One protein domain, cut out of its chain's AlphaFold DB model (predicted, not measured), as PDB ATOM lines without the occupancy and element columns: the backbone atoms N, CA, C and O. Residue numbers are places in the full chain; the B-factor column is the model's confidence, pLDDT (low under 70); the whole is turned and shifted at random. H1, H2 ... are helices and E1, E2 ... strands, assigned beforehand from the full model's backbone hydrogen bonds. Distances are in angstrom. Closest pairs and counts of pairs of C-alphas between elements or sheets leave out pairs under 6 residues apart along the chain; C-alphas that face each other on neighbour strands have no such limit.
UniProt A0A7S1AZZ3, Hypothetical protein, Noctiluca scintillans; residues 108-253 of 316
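Overview. This is residues 108 to 253 of the 316 residues of the protein "Hypothetical protein" of Noctiluca scintillans (UniProt A0A7S1AZZ3). Two twisted sheets of four strands each lie face to face as an elongated sandwich, E2, E1, E6 and E7 in one layer and E3, E4, E5 and E8 in the other. The one helix, H1, lies beyond one end of the sandwich and is on neither sheet. The printed part has 146 residues, with eight named strands and one named helix in the order E1, E2, E3, H1, E4, E5, E6, E7, E8, and its class is mostly strand. The sheets run E2, E1, E6, E7 and E3, E4, E5, E8, both antiparallel. The whole is compact, with a radius of gyration of the C-alphas of 16.6 A, and spans 58 by 34 by 29 A.

Along the chain. E1, residues 108 to 114, begins with C-alpha 108 at (139.635, 137.394, 123.123) and is 19.7 A long. E2, residues 122 to 130, measures 24.7 A, and E3 is residues 138 to 141. H1, residues 150 to 162, is 18.5 A long and ends with C-alpha 162 at (110.699, 139.096, 103.730). E4, residues 171 to 180, measures 29.8 A. E5, residues 187 to 200, is the longest strand by residues, 34.1 A from first to last C-alpha, and bends by 76 degrees at residue 190. E6, residues 213 to 220, is 22.2 A long, and E7 is residues 228 to 231. E8, residues 242 to 252, measures 30.6 A and ends with C-alpha 252 at (148.448, 134.777, 139.209).

Arrangement. E1 and E2 form a hairpin, with N 110 and O 127 at 2.9 A. On its other side E1 has E6, antiparallel, with N 111 and O 216 at 2.8 A. E6 and E7 are a hairpin, with N 217 and O 230 at 2.9 A. In the other sheet N 140 of E3 and O 172 of E4 are 2.8 A apart. E4 and E5 form a hairpin, with N 177 and O 193 at 2.9 A. E5 and E8 are antiparallel, with N 194 and O 247 at 2.9 A. In this sandwich, two sheets face to face, the strands of one stand at 37 degrees to those of the other. The closest C-alphas of E7 and E8 are those of Ala 230 and Leu 247, 6.5 A apart. Every O i to N i+4 pair in H1 is within hydrogen-bond range.

Size, cuts and confidence. The C-alphas farthest apart, those of Ala 162 and Arg 184, are 59.7 A apart. The printed part has no cut. The link from E5 to E6, residues 201 to 212, is long, and the others are short. Mean pLDDT of the printed part is 88.0, and residues 149 to 167 are under 70.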
ATOM      1  N   VAL A 108     140.850 137.408 122.315       95.44
ATOM      2  CA  VAL A 108     139.635 137.394 123.123       95.44
ATOM      3  C   VAL A 108     138.539 136.778 122.262       95.44
ATOM      4  O   VAL A 108     138.174 137.326 121.223       95.44
ATOM      5  N   VAL A 109     138.016 135.635 122.678       95.62
ATOM      6  CA  VAL A 109     136.850 135.000 122.066       95.62
ATOM      7  C   VAL A 109     135.642 135.353 122.916       95.62
ATOM      8  O   VAL A 109     135.620 135.042 124.103       95.62
ATOM      9  N   VAL A 110     134.657 136.017 122.324       96.88
ATOM     10  CA  VAL A 110     133.395 136.335 122.992       96.88
ATOM     11  C   VAL A 110     132.289 135.518 122.350       96.88
ATOM     12  O   VAL A 110     132.043 135.642 121.154       96.88
ATOM     13  N   GLU A 111     131.649 134.671 123.140       96.56
ATOM     14  CA  GLU A 111     130.545 133.807 122.743       96.56
ATOM     15  C   GLU A 111     129.252 134.351 123.351       96.56
ATOM     16  O   GLU A 111     129.230 134.773 124.508       96.56
ATOM     17  N   VAL A 112     128.180 134.352 122.567       96.50
ATOM     18  CA  VAL A 112     126.840 134.711 123.026       96.50
ATOM     19  C   VAL A 112     126.000 133.447 122.996       96.50
ATOM     20  O   VAL A 112     125.883 132.799 121.954       96.50
ATOM     21  N   TRP A 113     125.448 133.111 124.149       95.94
ATOM     22  CA  TRP A 113     124.646 131.926 124.396       95.94
ATOM     23  C   TRP A 113     123.223 132.341 124.749       95.94
ATOM     24  O   TRP A 113     123.014 133.409 125.321       95.94
ATOM     25  N   ASP A 114     122.272 131.491 124.405       95.25
ATOM     26  CA  ASP A 114     120.918 131.514 124.934       95.25
ATOM     27  C   ASP A 114     120.895 130.636 126.182       95.25
ATOM     28  O   ASP A 114     121.186 129.439 126.104       95.25
ATOM     29  N   PHE A 115     120.699 131.254 127.342       94.69
ATOM     30  CA  PHE A 115     120.754 130.551 128.610       94.69
ATOM     31  C   PHE A 115     119.446 129.817 128.880       94.69
ATOM     32  O   PHE A 115     118.407 130.430 129.089       94.69
ATOM     33  N   ASP A 116     119.549 128.503 129.018       91.44
ATOM     34  CA  ASP A 116     118.440 127.643 129.395       91.44
ATOM     35  C   ASP A 116     118.584 127.163 130.839       91.44
ATOM     36  O   ASP A 116     119.638 126.697 131.270       91.44
ATOM     37  N   THR A 117     117.491 127.217 131.600       87.56
ATOM     38  CA  THR A 117     117.486 126.712 132.987       87.56
ATOM     39  C   THR A 117     117.292 125.194 133.054       87.56
ATOM     40  O   THR A 117     117.773 124.547 133.983       87.56
ATOM     41  N   LEU A 118     116.540 124.623 132.106       86.94
ATOM     42  CA  LEU A 118     116.104 123.216 132.128       86.94
ATOM     43  C   LEU A 118     116.714 122.365 131.002       86.94
ATOM     44  O   LEU A 118     116.469 121.160 130.947       86.94
ATOM     45  N   SER A 119     117.501 122.979 130.126       86.00
ATOM     46  CA  SER A 119     118.201 122.347 129.008       86.00
ATOM     47  C   SER A 119     119.621 122.907 128.891       86.00
ATOM     48  O   SER A 119     119.938 123.915 129.524       86.00
ATOM     49  N   PRO A 120     120.510 122.249 128.128       87.56
ATOM     50  CA  PRO A 120     121.790 122.839 127.762       87.56
ATOM     51  C   PRO A 120     121.582 124.168 127.035       87.56
ATOM     52  O   PRO A 120     120.738 124.262 126.149       87.56
ATOM     53  N   SER A 121     122.367 125.177 127.410       90.81
ATOM     54  CA  SER A 121     122.333 126.493 126.766       90.81
ATOM     55  C   SER A 121     122.793 126.404 125.310       90.81
ATOM     56  O   SER A 121     123.753 125.699 124.997       90.81
ATOM     57  N   SER A 122     122.166 127.175 124.424       91.06
ATOM     58  CA  SER A 122     122.428 127.111 122.981       91.06
ATOM     59  C   SER A 122     123.381 128.211 122.512       91.06
ATOM     60  O   SER A 122     123.152 129.396 122.755       91.06
ATOM     61  N   LEU A 123     124.448 127.864 121.782       93.06
ATOM     62  CA  LEU A 123     125.350 128.868 121.205       93.06
ATOM     63  C   LEU A 123     124.656 129.628 120.063       93.06
ATOM     64  O   LEU A 123     124.274 129.038 119.052       93.06
ATOM     65  N   ILE A 124     124.578 130.953 120.181       93.44
ATOM     66  CA  ILE A 124     124.001 131.845 119.162       93.44
ATOM     67  C   ILE A 124     125.073 132.251 118.151       93.44
ATOM     68  O   ILE A 124     124.860 132.205 116.940       93.44
ATOM     69  N   GLY A 125     126.239 132.661 118.644       94.38
ATOM     70  CA  GLY A 125     127.352 133.072 117.799       94.38
ATOM     71  C   GLY A 125     128.564 133.522 118.598       94.38
ATOM     72  O   GLY A 125     128.513 133.665 119.820       94.38
ATOM     73  N   CYS A 126     129.677 133.748 117.907       96.44
ATOM     74  CA  CYS A 126     130.923 134.159 118.545       96.44
ATOM     75  C   CYS A 126     131.665 135.236 117.751       96.44
ATOM     76  O   CYS A 126     131.461 135.407 116.554       96.44
ATOM     77  N   VAL A 127     132.562 135.968 118.404       96.88
ATOM     78  CA  VAL A 127     133.508 136.873 117.745       96.88
ATOM     79  C   VAL A 127     134.898 136.675 118.331       96.88
ATOM     80  O   VAL A 127     135.068 136.466 119.531       96.88
ATOM     81  N   ARG A 128     135.909 136.749 117.467       96.31
ATOM     82  CA  ARG A 128     137.324 136.747 117.835       96.31
ATOM     83  C   ARG A 128     137.881 138.157 117.698       96.31
ATOM     84  O   ARG A 128     137.866 138.736 116.613       96.31
ATOM     85  N   ILE A 129     138.369 138.704 118.798       96.19
ATOM     86  CA  ILE A 129     138.951 140.039 118.890       96.19
ATOM     87  C   ILE A 129     140.436 139.852 119.213       96.19
ATOM     88  O   ILE A 129     140.756 139.107 120.138       96.19
ATOM     89  N   PRO A 130     141.376 140.496 118.502       95.38
ATOM     90  CA  PRO A 130     142.780 140.453 118.901       95.38
ATOM     91  C   PRO A 130     142.937 140.949 120.344       95.38
ATOM     92  O   PRO A 130     142.310 141.944 120.715       95.38
ATOM     93  N   LEU A 131     143.769 140.284 121.150       94.12
ATOM     94  CA  LEU A 131     144.058 140.689 122.528       94.12
ATOM     95  C   LEU A 131     144.933 141.950 122.522       94.12
ATOM     96  O   LEU A 131     146.153 141.903 122.665       94.12
ATOM     97  N   GLN A 132     144.289 143.084 122.267       94.50
ATOM     98  CA  GLN A 132     144.894 144.402 122.162       94.50
ATOM     99  C   GLN A 132     143.900 145.461 122.631       94.50
ATOM    100  O   GLN A 132     142.687 145.290 122.512       94.50
ATOM    101  N   HIS A 133     144.425 146.580 123.120       94.88
ATOM    102  CA  HIS A 133     143.605 147.699 123.562       94.88
ATOM    103  C   HIS A 133     142.720 148.227 122.421       94.88
ATOM    104  O   HIS A 133     143.208 148.606 121.352       94.88
ATOM    105  N   THR A 134     141.413 148.302 122.649       96.31
ATOM    106  CA  THR A 134     140.476 148.990 121.759       96.31
ATOM    107  C   THR A 134     140.369 150.455 122.167       96.31
ATOM    108  O   THR A 134     140.348 150.782 123.345       96.31
ATOM    109  N   CYS A 135     140.293 151.374 121.205       95.88
ATOM    110  CA  CYS A 135     140.063 152.797 121.491       95.88
ATOM    111  C   CYS A 135     138.575 153.056 121.794       95.88
ATOM    112  O   CYS A 135     137.890 153.679 120.984       95.88
ATOM    113  N   GLY A 136     138.077 152.523 122.913       96.44
ATOM    114  CA  GLY A 136     136.668 152.568 123.302       96.44
ATOM    115  C   GLY A 136     135.815 151.408 122.760       96.44
ATOM    116  O   GLY A 136     136.329 150.524 122.063       96.44
ATOM    117  N   PRO A 137     134.499 151.426 123.046       97.94
ATOM    118  CA  PRO A 137     133.564 150.372 122.660       97.94
ATOM    119  C   PRO A 137     133.412 150.233 121.144       97.94
ATOM    120  O   PRO A 137     133.219 151.221 120.433       97.94
ATOM    121  N   ARG A 138     133.425 148.995 120.644       98.06
ATOM    122  CA  ARG A 138     133.258 148.662 119.220       98.06
ATOM    123  C   ARG A 138     132.130 147.665 119.012       98.06
ATOM    124  O   ARG A 138     131.867 146.841 119.882       98.06
ATOM    125  N   PHE A 139     131.490 147.745 117.848       97.19
ATOM    126  CA  PHE A 139     130.525 146.750 117.395       97.19
ATOM    127  C   PHE A 139     131.227 145.669 116.579       97.19
ATOM    128  O   PHE A 139     132.042 145.968 115.706       97.19
ATOM    129  N   PHE A 140     130.868 144.425 116.854       97.19
ATOM    130  CA  PHE A 140     131.356 143.243 116.173       97.19
ATOM    131  C   PHE A 140     130.164 142.428 115.688       97.19
ATOM    132  O   PHE A 140     129.215 142.226 116.441       97.19
ATOM    133  N   VAL A 141     130.203 141.963 114.442       95.88
ATOM    134  CA  VAL A 141     129.198 141.027 113.922       95.88
ATOM    135  C   VAL A 141     129.504 139.641 114.478       95.88
ATOM    136  O   VAL A 141     130.660 139.216 114.448       95.88
ATOM    137  N   LEU A 142     128.484 138.959 115.000       95.12
ATOM    138  CA  LEU A 142     128.627 137.597 115.503       95.12
ATOM    139  C   LEU A 142     128.745 136.612 114.335       95.12
ATOM    140  O   LEU A 142     127.950 136.630 113.397       95.12
ATOM    141  N   ASP A 143     129.732 135.726 114.413       93.94
ATOM    142  CA  ASP A 143     129.813 134.535 113.584       93.94
ATOM    143  C   ASP A 143     128.869 133.466 114.146       93.94
ATOM    144  O   ASP A 143     129.179 132.789 115.131       93.94
ATOM    145  N   CYS A 144     127.707 133.327 113.512       91.25
ATOM    146  CA  CYS A 144     126.697 132.324 113.849       91.25
ATOM    147  C   CYS A 144     126.917 130.988 113.113       91.25
ATOM    148  O   CYS A 144     126.059 130.109 113.150       91.25
ATOM    149  N   SER A 145     128.039 130.799 112.404       85.75
ATOM    150  CA  SER A 145     128.275 129.575 111.626       85.75
ATOM    151  C   SER A 145     128.485 128.331 112.497       85.75
ATOM    152  O   SER A 145     128.314 127.218 111.995       85.75
ATOM    153  N   GLY A 146     128.846 128.508 113.769       79.94
ATOM    154  CA  GLY A 146     128.989 127.437 114.758       79.94
ATOM    155  C   GLY A 146     127.716 127.116 115.544       79.94
ATOM    156  O   GLY A 146     127.736 126.159 116.308       79.94
ATOM    157  N   ALA A 147     126.633 127.881 115.374       79.06
ATOM    158  CA  ALA A 147     125.372 127.606 116.055       79.06
ATOM    159  C   ALA A 147     124.783 126.282 115.548       79.06
ATOM    160  O   ALA A 147     124.681 126.065 114.335       79.06
ATOM    161  N   GLU A 148     124.376 125.404 116.464       71.06
ATOM    162  CA  GLU A 148     123.857 124.069 116.133       71.06
ATOM    163  C   GLU A 148     122.629 124.131 115.212       71.06
ATOM    164  O   GLU A 148     122.419 123.263 114.363       71.06
ATOM    165  N   SER A 149     121.874 125.231 115.270       64.19
ATOM    166  CA  SER A 149     120.684 125.455 114.453       64.19
ATOM    167  C   SER A 149     120.955 126.300 113.200       64.19
ATOM    168  O   SER A 149     120.306 127.316 112.940       64.19
ATOM    169  N   ARG A 150     121.907 125.869 112.359       59.97
ATOM    170  CA  ARG A 150     122.192 126.517 111.056       59.97
ATOM    171  C   ARG A 150     120.945 126.690 110.182       59.97
ATOM    172  O   ARG A 150     120.820 127.691 109.477       59.97
ATOM    173  N   VAL A 151     120.038 125.712 110.217       61.41
ATOM    174  CA  VAL A 151     118.817 125.706 109.396       61.41
ATOM    175  C   VAL A 151     117.812 126.742 109.900       61.41
ATOM    176  O   VAL A 151     117.246 127.471 109.086       61.41
ATOM    177  N   ALA A 152     117.637 126.870 111.219       64.62
ATOM    178  CA  ALA A 152     116.734 127.871 111.778       64.62
ATOM    179  C   ALA A 152     117.238 129.288 111.497       64.62
ATOM    180  O   ALA A 152     116.465 130.116 111.033       64.62
ATOM    181  N   PHE A 153     118.538 129.556 111.657       66.44
ATOM    182  CA  PHE A 153     119.098 130.884 111.383       66.44
ATOM    183  C   PHE A 153     118.946 131.320 109.927       66.44
ATOM    184  O   PHE A 153     118.578 132.462 109.657       66.44
ATOM    185  N   GLN A 154     119.222 130.428 108.971       66.19
ATOM    186  CA  GLN A 154     119.050 130.757 107.556       66.19
ATOM    187  C   GLN A 154     117.582 131.014 107.214       66.19
ATOM    188  O   GLN A 154     117.291 131.941 106.464       66.19
ATOM    189  N   PHE A 155     116.663 130.234 107.789       66.81
ATOM    190  CA  PHE A 155     115.233 130.403 107.553       66.81
ATOM    191  C   PHE A 155     114.681 131.676 108.211       66.81
ATOM    192  O   PHE A 155     113.939 132.421 107.574       66.81
ATOM    193  N   LEU A 156     115.096 131.974 109.446       66.94
ATOM    194  CA  LEU A 156     114.700 133.175 110.185       66.94
ATOM    195  C   LEU A 156     115.206 134.449 109.508       66.94
ATOM    196  O   LEU A 156     114.419 135.363 109.290       66.94
ATOM    197  N   ASN A 157     116.467 134.480 109.064       65.00
ATOM    198  CA  ASN A 157     117.001 135.622 108.316       65.00
ATOM    199  C   ASN A 157     116.242 135.858 107.000       65.00
ATOM    200  O   ASN A 157     116.039 137.002 106.595       65.00
ATOM    201  N   LEU A 158     115.808 134.784 106.330       64.00
ATOM    202  CA  LEU A 158     115.039 134.883 105.089       64.00
ATOM    203  C   LEU A 158     113.617 135.408 105.344       64.00
ATOM    204  O   LEU A 158     113.106 136.203 104.555       64.00
ATOM    205  N   LEU A 159     112.995 134.998 106.453       65.31
ATOM    206  CA  LEU A 159     111.675 135.470 106.869       65.31
ATOM    207  C   LEU A 159     111.698 136.917 107.370       65.31
ATOM    208  O   LEU A 159     110.856 137.703 106.949       65.31
ATOM    209  N   ASP A 160     112.659 137.304 108.208       66.31
ATOM    210  CA  ASP A 160     112.754 138.681 108.709       66.31
ATOM    211  C   ASP A 160     113.046 139.673 107.573       66.31
ATOM    212  O   ASP A 160     112.433 140.745 107.519       66.31
ATOM    213  N   ALA A 161     113.874 139.275 106.597       60.53
ATOM    214  CA  ALA A 161     114.075 140.035 105.365       60.53
ATOM    215  C   ALA A 161     112.786 140.149 104.526       60.53
ATOM    216  O   ALA A 161     112.513 141.207 103.958       60.53
ATOM    217  N   ALA A 162     111.967 139.093 104.464       59.50
ATOM    218  CA  ALA A 162     110.699 139.096 103.730       59.50
ATOM    219  C   ALA A 162     109.595 139.925 104.416       59.50
ATOM    220  O   ALA A 162     108.725 140.470 103.738       59.50
ATOM    221  N   VAL A 163     109.633 140.045 105.747       62.66
ATOM    222  CA  VAL A 163     108.662 140.818 106.546       62.66
ATOM    223  C   VAL A 163     109.037 142.309 106.619       62.66
ATOM    224  O   VAL A 163     108.268 143.118 107.133       62.66
ATOM    225  N   GLY A 164     110.192 142.708 106.072       45.16
ATOM    226  CA  GLY A 164     110.647 144.099 106.103       45.16
ATOM    227  C   GLY A 164     110.970 144.587 107.516       45.16
ATOM    228  O   GLY A 164     110.950 145.791 107.770       45.16
ATOM    229  N   LYS A 165     111.252 143.668 108.451       59.44
ATOM    230  CA  LYS A 165     111.804 144.044 109.751       59.44
ATOM    231  C   LYS A 165     113.226 144.548 109.520       59.44
ATOM    232  O   LYS A 165     114.046 143.842 108.943       59.44
ATOM    233  N   GLU A 166     113.532 145.742 110.019       56.38
ATOM    234  CA  GLU A 166     114.885 146.324 110.056       56.38
ATOM    235  C   GLU A 166     115.811 145.586 111.051       56.38
ATOM    236  O   GLU A 166     116.546 146.197 111.825       56.38
ATOM    237  N   GLY A 167     115.759 144.252 111.086       63.41
ATOM    238  CA  GLY A 167     116.654 143.434 111.892       63.41
ATOM    239  C   GLY A 167     118.038 143.432 111.258       63.41
ATOM    240  O   GLY A 167     118.276 142.736 110.275       63.41
ATOM    241  N   GLY A 168     118.953 144.244 111.787       82.75
ATOM    242  CA  GLY A 168     120.368 144.160 111.426       82.75
ATOM    243  C   GLY A 168     120.971 142.812 111.834       82.75
ATOM    244  O   GLY A 168     120.379 142.063 112.605       82.75
ATOM    245  N   LEU A 169     122.179 142.511 111.353       89.19
ATOM    246  CA  LEU A 169     122.899 141.302 111.770       89.19
ATOM    247  C   LEU A 169     123.074 141.260 113.305       89.19
ATOM    248  O   LEU A 169     123.239 142.327 113.917       89.19
ATOM    249  N   PRO A 170     123.096 140.061 113.922       94.06
ATOM    250  CA  PRO A 170     123.416 139.913 115.336       94.06
ATOM    251  C   PRO A 170     124.788 140.518 115.636       94.06
ATOM    252  O   PRO A 170     125.791 140.183 114.994       94.06
ATOM    253  N   THR A 171     124.847 141.443 116.593       96.00
ATOM    254  CA  THR A 171     126.081 142.171 116.921       96.00
ATOM    255  C   THR A 171     126.345 142.236 118.418       96.00
ATOM    256  O   THR A 171     125.435 142.322 119.240       96.00
ATOM    257  N   LEU A 172     127.627 142.250 118.769       97.62
ATOM    258  CA  LEU A 172     128.151 142.458 120.113       97.62
ATOM    259  C   LEU A 172     128.807 143.836 120.192       97.62
ATOM    260  O   LEU A 172     129.631 144.177 119.345       97.62
ATOM    261  N   LYS A 173     128.513 144.605 121.240       98.06
ATOM    262  CA  LYS A 173     129.252 145.822 121.585       98.06
ATOM    263  C   LYS A 173     130.197 145.536 122.750       98.06
ATOM    264  O   LYS A 173     129.735 145.314 123.869       98.06
ATOM    265  N   ALA A 174     131.504 145.577 122.506       98.31
ATOM    266  CA  ALA A 174     132.521 145.262 123.510       98.31
ATOM    267  C   ALA A 174     133.751 146.181 123.435       98.31
ATOM    268  O   ALA A 174     134.011 146.817 122.411       98.31
ATOM    269  N   GLU A 175     134.507 146.233 124.526       97.88
ATOM    270  CA  GLU A 175     135.763 146.969 124.679       97.88
ATOM    271  C   GLU A 175     136.809 146.074 125.357       97.88
ATOM    272  O   GLU A 175     136.494 145.352 126.302       97.88
ATOM    273  N   VAL A 176     138.056 146.128 124.886       97.19
ATOM    274  CA  VAL A 176     139.216 145.481 125.510       97.19
ATOM    275  C   VAL A 176     140.177 146.566 125.978       97.19
ATOM    276  O   VAL A 176     140.637 147.384 125.183       97.19
ATOM    277  N   SER A 177     140.515 146.571 127.261       96.00
ATOM    278  CA  SER A 177     141.502 147.486 127.837       96.00
ATOM    279  C   SER A 177     142.426 146.764 128.817       96.00
ATOM    280  O   SER A 177     142.267 145.573 129.078       96.00
ATOM    281  N   THR A 178     143.437 147.458 129.336       93.62
ATOM    282  CA  THR A 178     144.418 146.883 130.267       93.62
ATOM    283  C   THR A 178     144.766 147.862 131.370       93.62
ATOM    284  O   THR A 178     144.948 149.048 131.095       93.62
ATOM    285  N   THR A 179     144.976 147.359 132.583       91.81
ATOM    286  CA  THR A 179     145.543 148.141 133.688       91.81
ATOM    287  C   THR A 179     146.872 147.549 134.127       91.81
ATOM    288  O   THR A 179     146.956 146.371 134.483       91.81
ATOM    289  N   ALA A 180     147.911 148.385 134.157       89.12
ATOM    290  CA  ALA A 180     149.190 148.022 134.747       89.12
ATOM    291  C   ALA A 180     149.052 147.889 136.270       89.12
ATOM    292  O   ALA A 180     148.515 148.763 136.953       89.12
ATOM    293  N   LEU A 181     149.570 146.794 136.816       84.56
ATOM    294  CA  LEU A 181     149.535 146.506 138.237       84.56
ATOM    295  C   LEU A 181     150.851 146.872 138.932       84.56
ATOM    296  O   LEU A 181     151.935 146.681 138.374       84.56
ATOM    297  N   PRO A 182     150.798 147.307 140.205       86.56
ATOM    298  CA  PRO A 182     152.000 147.547 140.994       86.56
ATOM    299  C   PRO A 182     152.879 146.297 141.113       86.56
ATOM    300  O   PRO A 182     152.386 145.171 141.203       86.56
ATOM    301  N   GLN A 183     154.192 146.488 141.267       82.69
ATOM    302  CA  GLN A 183     155.145 145.380 141.419       82.69
ATOM    303  C   GLN A 183     154.833 144.465 142.620       82.69
ATOM    304  O   GLN A 183     155.185 143.287 142.592       82.69
ATOM    305  N   ARG A 184     154.139 144.966 143.649       81.75
ATOM    306  CA  ARG A 184     153.697 144.188 144.822       81.75
ATOM    307  C   ARG A 184     152.379 143.422 144.617       81.75
ATOM    308  O   ARG A 184     151.935 142.763 145.549       81.75
ATOM    309  N   SER A 185     151.737 143.522 143.452       83.12
ATOM    310  CA  SER A 185     150.490 142.799 143.176       83.12
ATOM    311  C   SER A 185     150.684 141.281 143.232       83.12
ATOM    312  O   SER A 185     151.753 140.761 142.904       83.12
ATOM    313  N   ARG A 186     149.619 140.573 143.631       84.00
ATOM    314  CA  ARG A 186     149.546 139.105 143.605       84.00
ATOM    315  C   ARG A 186     149.430 138.546 142.182       84.00
ATOM    316  O   ARG A 186     149.830 137.411 141.921       84.00
ATOM    317  N   LEU A 187     148.901 139.356 141.270       86.75
ATOM    318  CA  LEU A 187     148.812 139.053 139.848       86.75
ATOM    319  C   LEU A 187     150.087 139.527 139.124       86.75
ATOM    320  O   LEU A 187     150.963 140.186 139.704       86.75
ATOM    321  N   ALA A 188     150.227 139.142 137.863       84.62
ATOM    322  CA  ALA A 188     151.268 139.596 136.956       84.62
ATOM    323  C   ALA A 188     151.178 141.117 136.720       84.62
ATOM    324  O   ALA A 188     150.419 141.823 137.378       84.62
ATOM    325  N   GLN A 189     152.032 141.653 135.851       84.06
ATOM    326  CA  GLN A 189     152.196 143.103 135.688       84.06
ATOM    327  C   GLN A 189     150.979 143.811 135.081       84.06
ATOM    328  O   GLN A 189     150.918 145.033 135.142       84.06
ATOM    329  N   GLU A 190     150.012 143.077 134.544       88.81
ATOM    330  CA  GLU A 190     148.828 143.629 133.895       88.81
ATOM    331  C   GLU A 190     147.592 142.770 134.171       88.81
ATOM    332  O   GLU A 190     147.696 141.569 134.448       88.81
ATOM    333  N   VAL A 191     146.427 143.413 134.102       90.12
ATOM    334  CA  VAL A 191     145.110 142.771 134.034       90.12
ATOM    335  C   VAL A 191     144.433 143.264 132.768       90.12
ATOM    336  O   VAL A 191     144.418 144.466 132.500       90.12
ATOM    337  N   TRP A 192     143.895 142.326 132.007       92.88
ATOM    338  CA  TRP A 192     143.073 142.570 130.836       92.88
ATOM    339  C   TRP A 192     141.623 142.737 131.270       92.88
ATOM    340  O   TRP A 192     141.115 141.963 132.076       92.88
ATOM    341  N   HIS A 193     140.963 143.749 130.734       95.00
ATOM    342  CA  HIS A 193     139.566 144.052 130.995       95.00
ATOM    343  C   HIS A 193     138.806 143.877 129.695       95.00
ATOM    344  O   HIS A 193     139.135 144.523 128.700       95.00
ATOM    345  N   VAL A 194     137.792 143.024 129.706       96.38
ATOM    346  CA  VAL A 194     136.853 142.891 128.597       96.38
ATOM    347  C   VAL A 194     135.503 143.378 129.089       96.38
ATOM    348  O   VAL A 194     134.855 142.736 129.913       96.38
ATOM    349  N   THR A 195     135.088 144.548 128.616       97.44
ATOM    350  CA  THR A 195     133.784 145.118 128.943       97.44
ATOM    351  C   THR A 195     132.799 144.777 127.841       97.44
ATOM    352  O   THR A 195     132.925 145.231 126.705       97.44
ATOM    353  N   VAL A 196     131.794 143.980 128.186       97.69
ATOM    354  CA  VAL A 196     130.655 143.670 127.327       97.69
ATOM    355  C   VAL A 196     129.569 144.700 127.612       97.69
ATOM    356  O   VAL A 196     128.942 144.678 128.669       97.69
ATOM    357  N   HIS A 197     129.339 145.620 126.678       97.50
ATOM    358  CA  HIS A 197     128.321 146.660 126.837       97.50
ATOM    359  C   HIS A 197     126.923 146.136 126.533       97.50
ATOM    360  O   HIS A 197     125.974 146.478 127.232       97.50
ATOM    361  N   GLY A 198     126.789 145.299 125.508       97.38
ATOM    362  CA  GLY A 198     125.504 144.731 125.134       97.38
ATOM    363  C   GLY A 198     125.552 143.925 123.849       97.38
ATOM    364  O   GLY A 198     126.549 143.921 123.124       97.38
ATOM    365  N   VAL A 199     124.438 143.275 123.566       97.62
ATOM    366  CA  VAL A 199     124.164 142.478 122.369       97.62
ATOM    367  C   VAL A 199     122.961 143.078 121.654       97.62
ATOM    368  O   VAL A 199     122.116 143.703 122.290       97.62
ATOM    369  N   HIS A 200     122.904 142.965 120.331       96.00
ATOM    370  CA  HIS A 200     121.858 143.591 119.522       96.00
ATOM    371  C   HIS A 200     121.405 142.651 118.416       96.00
ATOM    372  O   HIS A 200     122.237 141.987 117.794       96.00
ATOM    373  N   ASN A 201     120.100 142.677 118.139       93.69
ATOM    374  CA  ASN A 201     119.468 141.915 117.063       93.69
ATOM    375  C   ASN A 201     119.755 140.408 117.152       93.69
ATOM    376  O   ASN A 201     120.010 139.760 116.139       93.69
ATOM    377  N   LEU A 202     119.763 139.851 118.365       93.62
ATOM    378  CA  LEU A 202     119.798 138.403 118.524       93.62
ATOM    379  C   LEU A 202     118.496 137.793 117.970       93.62
ATOM    380  O   LEU A 202     117.444 138.446 118.027       93.62
ATOM    381  N   PRO A 203     118.538 136.573 117.411       91.81
ATOM    382  CA  PRO A 203     117.312 135.842 117.090       91.81
ATOM    383  C   PRO A 203     116.511 135.572 118.369       91.81
ATOM    384  O   PRO A 203     117.064 135.628 119.458       91.81
ATOM    385  N   SER A 204     115.226 135.250 118.239       91.25
ATOM    386  CA  SER A 204     114.493 134.603 119.332       91.25
ATOM    387  C   SER A 204     114.807 133.112 119.320       91.25
ATOM    388  O   SER A 204     114.580 132.461 118.297       91.25
ATOM    389  N   MET A 205     115.330 132.598 120.427       89.25
ATOM    390  CA  MET A 205     115.692 131.185 120.573       89.25
ATOM    391  C   MET A 205     114.648 130.393 121.381       89.25
ATOM    392  O   MET A 205     114.420 129.221 121.076       89.25
ATOM    393  N   ASP A 206     113.904 131.052 122.278       90.44
ATOM    394  CA  ASP A 206     112.784 130.444 122.997       90.44
ATOM    395  C   ASP A 206     111.516 130.281 122.152       90.44
ATOM    396  O   ASP A 206     111.115 131.155 121.380       90.44
ATOM    397  N   VAL A 207     110.784 129.187 122.395       88.06
ATOM    398  CA  VAL A 207     109.494 128.893 121.733       88.06
ATOM    399  C   VAL A 207     108.436 129.966 122.019       88.06
ATOM    400  O   VAL A 207     107.621 130.285 121.151       88.06
ATOM    401  N   PHE A 208     108.431 130.514 123.237       89.12
ATOM    402  CA  PHE A 208     107.429 131.477 123.708       89.12
ATOM    403  C   PHE A 208     108.048 132.784 124.221       89.12
ATOM    404  O   PHE A 208     107.437 133.464 125.045       89.12
ATOM    405  N   GLY A 209     109.232 133.145 123.731       90.38
ATOM    406  CA  GLY A 209     109.983 134.283 124.248       90.38
ATOM    407  C   GLY A 209     110.994 134.849 123.261       90.38
ATOM    408  O   GLY A 209     110.997 134.567 122.058       90.38
ATOM    409  N   LYS A 210     111.825 135.738 123.783       92.88
ATOM    410  CA  LYS A 210     113.070 136.180 123.163       92.88
ATOM    411  C   LYS A 210     114.206 135.272 123.621       92.88
ATOM    412  O   LYS A 210     113.974 134.191 124.124       92.88
ATOM    413  N   THR A 211     115.432 135.681 123.360       93.69
ATOM    414  CA  THR A 211     116.619 135.017 123.897       93.69
ATOM    415  C   THR A 211     116.939 135.511 125.298       93.69
ATOM    416  O   THR A 211     116.736 136.695 125.592       93.69
ATOM    417  N   ASP A 212     117.529 134.629 126.098       96.75
ATOM    418  CA  ASP A 212     118.101 134.888 127.415       96.75
ATOM    419  C   ASP A 212     119.631 135.033 127.301       96.75
ATOM    420  O   ASP A 212     120.375 134.102 127.629       96.75
ATOM    421  N   PRO A 213     120.173 136.157 126.778       96.69
ATOM    422  CA  PRO A 213     121.592 136.226 126.469       96.69
ATOM    423  C   PRO A 213     122.491 136.078 127.701       96.69
ATOM    424  O   PRO A 213     122.453 136.886 128.635       96.69
ATOM    425  N   LEU A 214     123.400 135.111 127.605       96.62
ATOM    426  CA  LEU A 214     124.595 134.950 128.426       96.62
ATOM    427  C   LEU A 214     125.828 135.221 127.558       96.62
ATOM    428  O   LEU A 214     125.987 134.632 126.488       96.62
ATOM    429  N   VAL A 215     126.728 136.098 128.007       96.94
ATOM    430  CA  VAL A 215     127.968 136.389 127.275       96.94
ATOM    431  C   VAL A 215     129.157 135.763 127.983       96.94
ATOM    432  O   VAL A 215     129.486 136.131 129.107       96.94
ATOM    433  N   ARG A 216     129.843 134.863 127.285       95.75
ATOM    434  CA  ARG A 216     131.048 134.181 127.753       95.75
ATOM    435  C   ARG A 216     132.275 134.762 127.077       95.75
ATOM    436  O   ARG A 216     132.348 134.829 125.852       95.75
ATOM    437  N   VAL A 217     133.267 135.160 127.862       95.75
ATOM    438  CA  VAL A 217     134.532 135.698 127.355       95.75
ATOM    439  C   VAL A 217     135.664 134.746 127.702       95.75
ATOM    440  O   VAL A 217     135.858 134.400 128.863       95.75
ATOM    441  N   LYS A 218     136.438 134.357 126.688       94.31
ATOM    442  CA  LYS A 218     137.621 133.498 126.796       94.31
ATOM    443  C   LYS A 218     138.852 134.254 126.293       94.31
ATOM    444  O   LYS A 218     138.809 134.838 125.216       94.31
ATOM    445  N   ILE A 219     139.972 134.202 127.010       92.94
ATOM    446  CA  ILE A 219     141.271 134.681 126.517       92.94
ATOM    447  C   ILE A 219     142.144 133.488 126.156       92.94
ATOM    448  O   ILE A 219     142.513 132.700 127.025       92.94
ATOM    449  N   ARG A 220     142.520 133.373 124.880       90.00
ATOM    450  CA  ARG A 220     143.351 132.279 124.366       90.00
ATOM    451  C   ARG A 220     144.742 132.774 123.991       90.00
ATOM    452  O   ARG A 220     144.899 133.802 123.332       90.00
ATOM    453  N   SER A 221     145.761 132.008 124.385       85.25
ATOM    454  CA  SER A 221     147.091 132.136 123.783       85.25
ATOM    455  C   SER A 221     147.116 131.416 122.428       85.25
ATOM    456  O   SER A 221     146.406 130.422 122.242       85.25
ATOM    457  N   PRO A 222     147.967 131.855 121.488       82.56
ATOM    458  CA  PRO A 222     148.215 131.113 120.259       82.56
ATOM    459  C   PRO A 222     148.624 129.666 120.571       82.56
ATOM    460  O   PRO A 222     149.516 129.426 121.385       82.56
ATOM    461  N   GLY A 223     147.958 128.695 119.941       78.44
ATOM    462  CA  GLY A 223     148.259 127.268 120.110       78.44
ATOM    463  C   GLY A 223     147.738 126.623 121.400       78.44
ATOM    464  O   GLY A 223     147.976 125.436 121.609       78.44
ATOM    465  N   THR A 224     147.012 127.353 122.254       79.19
ATOM    466  CA  THR A 224     146.355 126.782 123.441       79.19
ATOM    467  C   THR A 224     144.842 126.794 123.273       79.19
ATOM    468  O   THR A 224     144.251 127.852 123.062       79.19
ATOM    469  N   HIS A 225     144.201 125.635 123.428       73.25
ATOM    470  CA  HIS A 225     142.737 125.546 123.487       73.25
ATOM    471  C   HIS A 225     142.179 126.004 124.841       73.25
ATOM    472  O   HIS A 225     141.054 126.496 124.908       73.25
ATOM    473  N   VAL A 226     142.988 125.877 125.896       71.19
ATOM    474  CA  VAL A 226     142.632 126.258 127.263       71.19
ATOM    475  C   VAL A 226     143.054 127.701 127.504       71.19
ATOM    476  O   VAL A 226     144.224 128.054 127.347       71.19
ATOM    477  N   GLY A 227     142.084 128.527 127.866       83.50
ATOM    478  CA  GLY A 227     142.244 129.953 128.097       83.50
ATOM    479  C   GLY A 227     141.562 130.383 129.387       83.50
ATOM    480  O   GLY A 227     140.783 129.620 129.952       83.50
ATOM    481  N   ALA A 228     141.854 131.601 129.842       90.06
ATOM    482  CA  ALA A 228     141.101 132.166 130.952       90.06
ATOM    483  C   ALA A 228     139.656 132.432 130.516       90.06
ATOM    484  O   ALA A 228     139.448 132.799 129.360       90.06
ATOM    485  N   MET A 229     138.670 132.261 131.392       92.75
ATOM    486  CA  MET A 229     137.258 132.389 131.022       92.75
ATOM    487  C   MET A 229     136.417 132.997 132.142       92.75
ATOM    488  O   MET A 229     136.665 132.729 133.316       92.75
ATOM    489  N   ALA A 230     135.436 133.815 131.758       92.44
ATOM    490  CA  ALA A 230     134.434 134.382 132.649       92.44
ATOM    491  C   ALA A 230     133.118 134.631 131.896       92.44
ATOM    492  O   ALA A 230     133.133 134.938 130.701       92.44
ATOM    493  N   ASP A 231     132.009 134.554 132.623       93.69
ATOM    494  CA  ASP A 231     130.659 134.753 132.099       93.69
ATOM    495  C   ASP A 231     130.059 136.063 132.638       93.69
ATOM    496  O   ASP A 231     130.355 136.494 133.756       93.69
ATOM    497  N   SER A 232     129.220 136.722 131.837       94.38
ATOM    498  CA  SER A 232     128.358 137.806 132.310       94.38
ATOM    499  C   SER A 232     127.189 137.258 133.131       94.38
ATOM    500  O   SER A 232     126.965 136.054 133.211       94.38
ATOM    501  N   HIS A 233     126.386 138.151 133.706       92.62
ATOM    502  CA  HIS A 233     125.047 137.754 134.134       92.62
ATOM    503  C   HIS A 233     124.161 137.453 132.913       92.62
ATOM    504  O   HIS A 233     124.431 137.945 131.811       92.62
ATOM    505  N   VAL A 234     123.104 136.674 133.139       94.94
ATOM    506  CA  VAL A 234     122.030 136.426 132.170       94.94
ATOM    507  C   VAL A 234     121.081 137.622 132.167       94.94
ATOM    508  O   VAL A 234     120.703 138.118 133.232       94.94
ATOM    509  N   VAL A 235     120.682 138.083 130.983       95.62
ATOM    510  CA  VAL A 235     119.574 139.036 130.831       95.62
ATOM    511  C   VAL A 235     118.396 138.280 130.237       95.62
ATOM    512  O   VAL A 235     118.530 137.753 129.149       95.62
ATOM    513  N   TYR A 236     117.263 138.227 130.932       95.81
ATOM    514  CA  TYR A 236     116.115 137.428 130.493       95.81
ATOM    515  C   TYR A 236     115.243 138.151 129.451       95.81
ATOM    516  O   TYR A 236     115.030 139.364 129.556       95.81
ATOM    517  N   ASP A 237     114.711 137.395 128.489       94.88
ATOM    518  CA  ASP A 237     113.722 137.770 127.472       94.88
ATOM    519  C   ASP A 237     114.106 139.043 126.690       94.88
ATOM    520  O   ASP A 237     113.349 140.020 126.594       94.88
ATOM    521  N   HIS A 238     115.322 139.076 126.120       95.12
ATOM    522  CA  HIS A 238     115.852 140.291 125.501       95.12
ATOM    523  C   HIS A 238     116.845 140.097 124.329       95.12
ATOM    524  O   HIS A 238     118.058 140.025 124.502       95.12
ATOM    525  N   ASN A 239     116.359 140.248 123.088       94.06
ATOM    526  CA  ASN A 239     117.190 140.165 121.866       94.06
ATOM    527  C   ASN A 239     118.207 141.318 121.675       94.06
ATOM    528  O   ASN A 239     119.122 141.211 120.858       94.06
ATOM    529  N   THR A 240     118.049 142.434 122.397       95.44
ATOM    530  CA  THR A 240     118.966 143.597 122.347       95.44
ATOM    531  C   THR A 240     119.426 144.031 123.744       95.44
ATOM    532  O   THR A 240     119.136 145.133 124.201       95.44
ATOM    533  N   ALA A 241     119.999 143.102 124.508       95.88
ATOM    534  CA  ALA A 241     120.284 143.315 125.924       95.88
ATOM    535  C   ALA A 241     121.466 144.268 126.171       95.88
ATOM    536  O   ALA A 241     122.545 144.124 125.590       95.88
ATOM    537  N   MET A 242     121.285 145.202 127.108       96.81
ATOM    538  CA  MET A 242     122.379 145.973 127.698       96.81
ATOM    539  C   MET A 242     122.977 145.169 128.852       96.81
ATOM    540  O   MET A 242     122.318 144.965 129.864       96.81
ATOM    541  N   VAL A 243     124.226 144.737 128.698       95.00
ATOM    542  CA  VAL A 243     124.913 143.861 129.660       95.00
ATOM    543  C   VAL A 243     125.808 144.673 130.597       95.00
ATOM    544  O   VAL A 243     125.855 144.409 131.791       95.00
ATOM    545  N   ASN A 244     126.531 145.672 130.078       94.94
ATOM    546  CA  ASN A 244     127.466 146.538 130.821       94.94
ATOM    547  C   ASN A 244     128.311 145.819 131.894       94.94
ATOM    548  O   ASN A 244     128.514 146.337 132.992       94.94
ATOM    549  N   THR A 245     128.811 144.625 131.577       94.00
ATOM    550  CA  THR A 245     129.601 143.810 132.503       94.00
ATOM    551  C   THR A 245     131.072 143.898 132.131       94.00
ATOM    552  O   THR A 245     131.442 143.702 130.974       94.00
ATOM    553  N   ARG A 246     131.923 144.203 133.111       94.25
ATOM    554  CA  ARG A 246     133.381 144.147 132.978       94.25
ATOM    555  C   ARG A 246     133.879 142.813 133.517       94.25
ATOM    556  O   ARG A 246     133.606 142.484 134.665       94.25
ATOM    557  N   LEU A 247     134.618 142.093 132.684       92.88
ATOM    558  CA  LEU A 247     135.231 140.812 133.003       92.88
ATOM    559  C   LEU A 247     136.750 140.993 133.029       92.88
ATOM    560  O   LEU A 247     137.346 141.461 132.053       92.88
ATOM    561  N   ASP A 248     137.361 140.661 134.161       90.75
ATOM    562  CA  ASP A 248     138.781 140.887 134.415       90.75
ATOM    563  C   ASP A 248     139.575 139.581 134.314       90.75
ATOM    564  O   ASP A 248     139.234 138.570 134.923       90.75
ATOM    565  N   PHE A 249     140.688 139.627 133.588       90.69
ATOM    566  CA  PHE A 249     141.548 138.480 133.325       90.69
ATOM    567  C   PHE A 249     142.990 138.820 133.666       90.69
ATOM    568  O   PHE A 249     143.543 139.826 133.222       90.69
ATOM    569  N   GLY A 250     143.634 137.967 134.450       88.56
ATOM    570  CA  GLY A 250     145.017 138.174 134.857       88.56
ATOM    571  C   GLY A 250     145.765 136.863 134.987       88.56
ATOM    572  O   GLY A 250     145.202 135.785 134.870       88.56
ATOM    573  N   ALA A 251     147.057 136.956 135.270       87.94
ATOM    574  CA  ALA A 251     147.873 135.788 135.567       87.94
ATOM    575  C   ALA A 251     148.322 135.848 137.023       87.94
ATOM    576  O   ALA A 251     149.029 136.773 137.423       87.94
ATOM    577  N   SER A 252     147.946 134.873 137.840       88.12
ATOM    578  CA  SER A 252     148.448 134.777 139.209       88.12
ATOM    579  C   SER A 252     149.944 134.503 139.209       88.12
ATOM    580  O   SER A 252     150.456 133.680 138.445       88.12
ATOM    581  N   ARG A 253     150.691 135.154 140.106       85.50
ATOM    582  CA  ARG A 253     152.122 134.864 140.220       85.50
ATOM    583  C   ARG A 253     152.330 133.447 140.766       85.50
ATOM    584  O   ARG A 253     151.696 133.085 141.758       85.50
TER     585      ARG A 253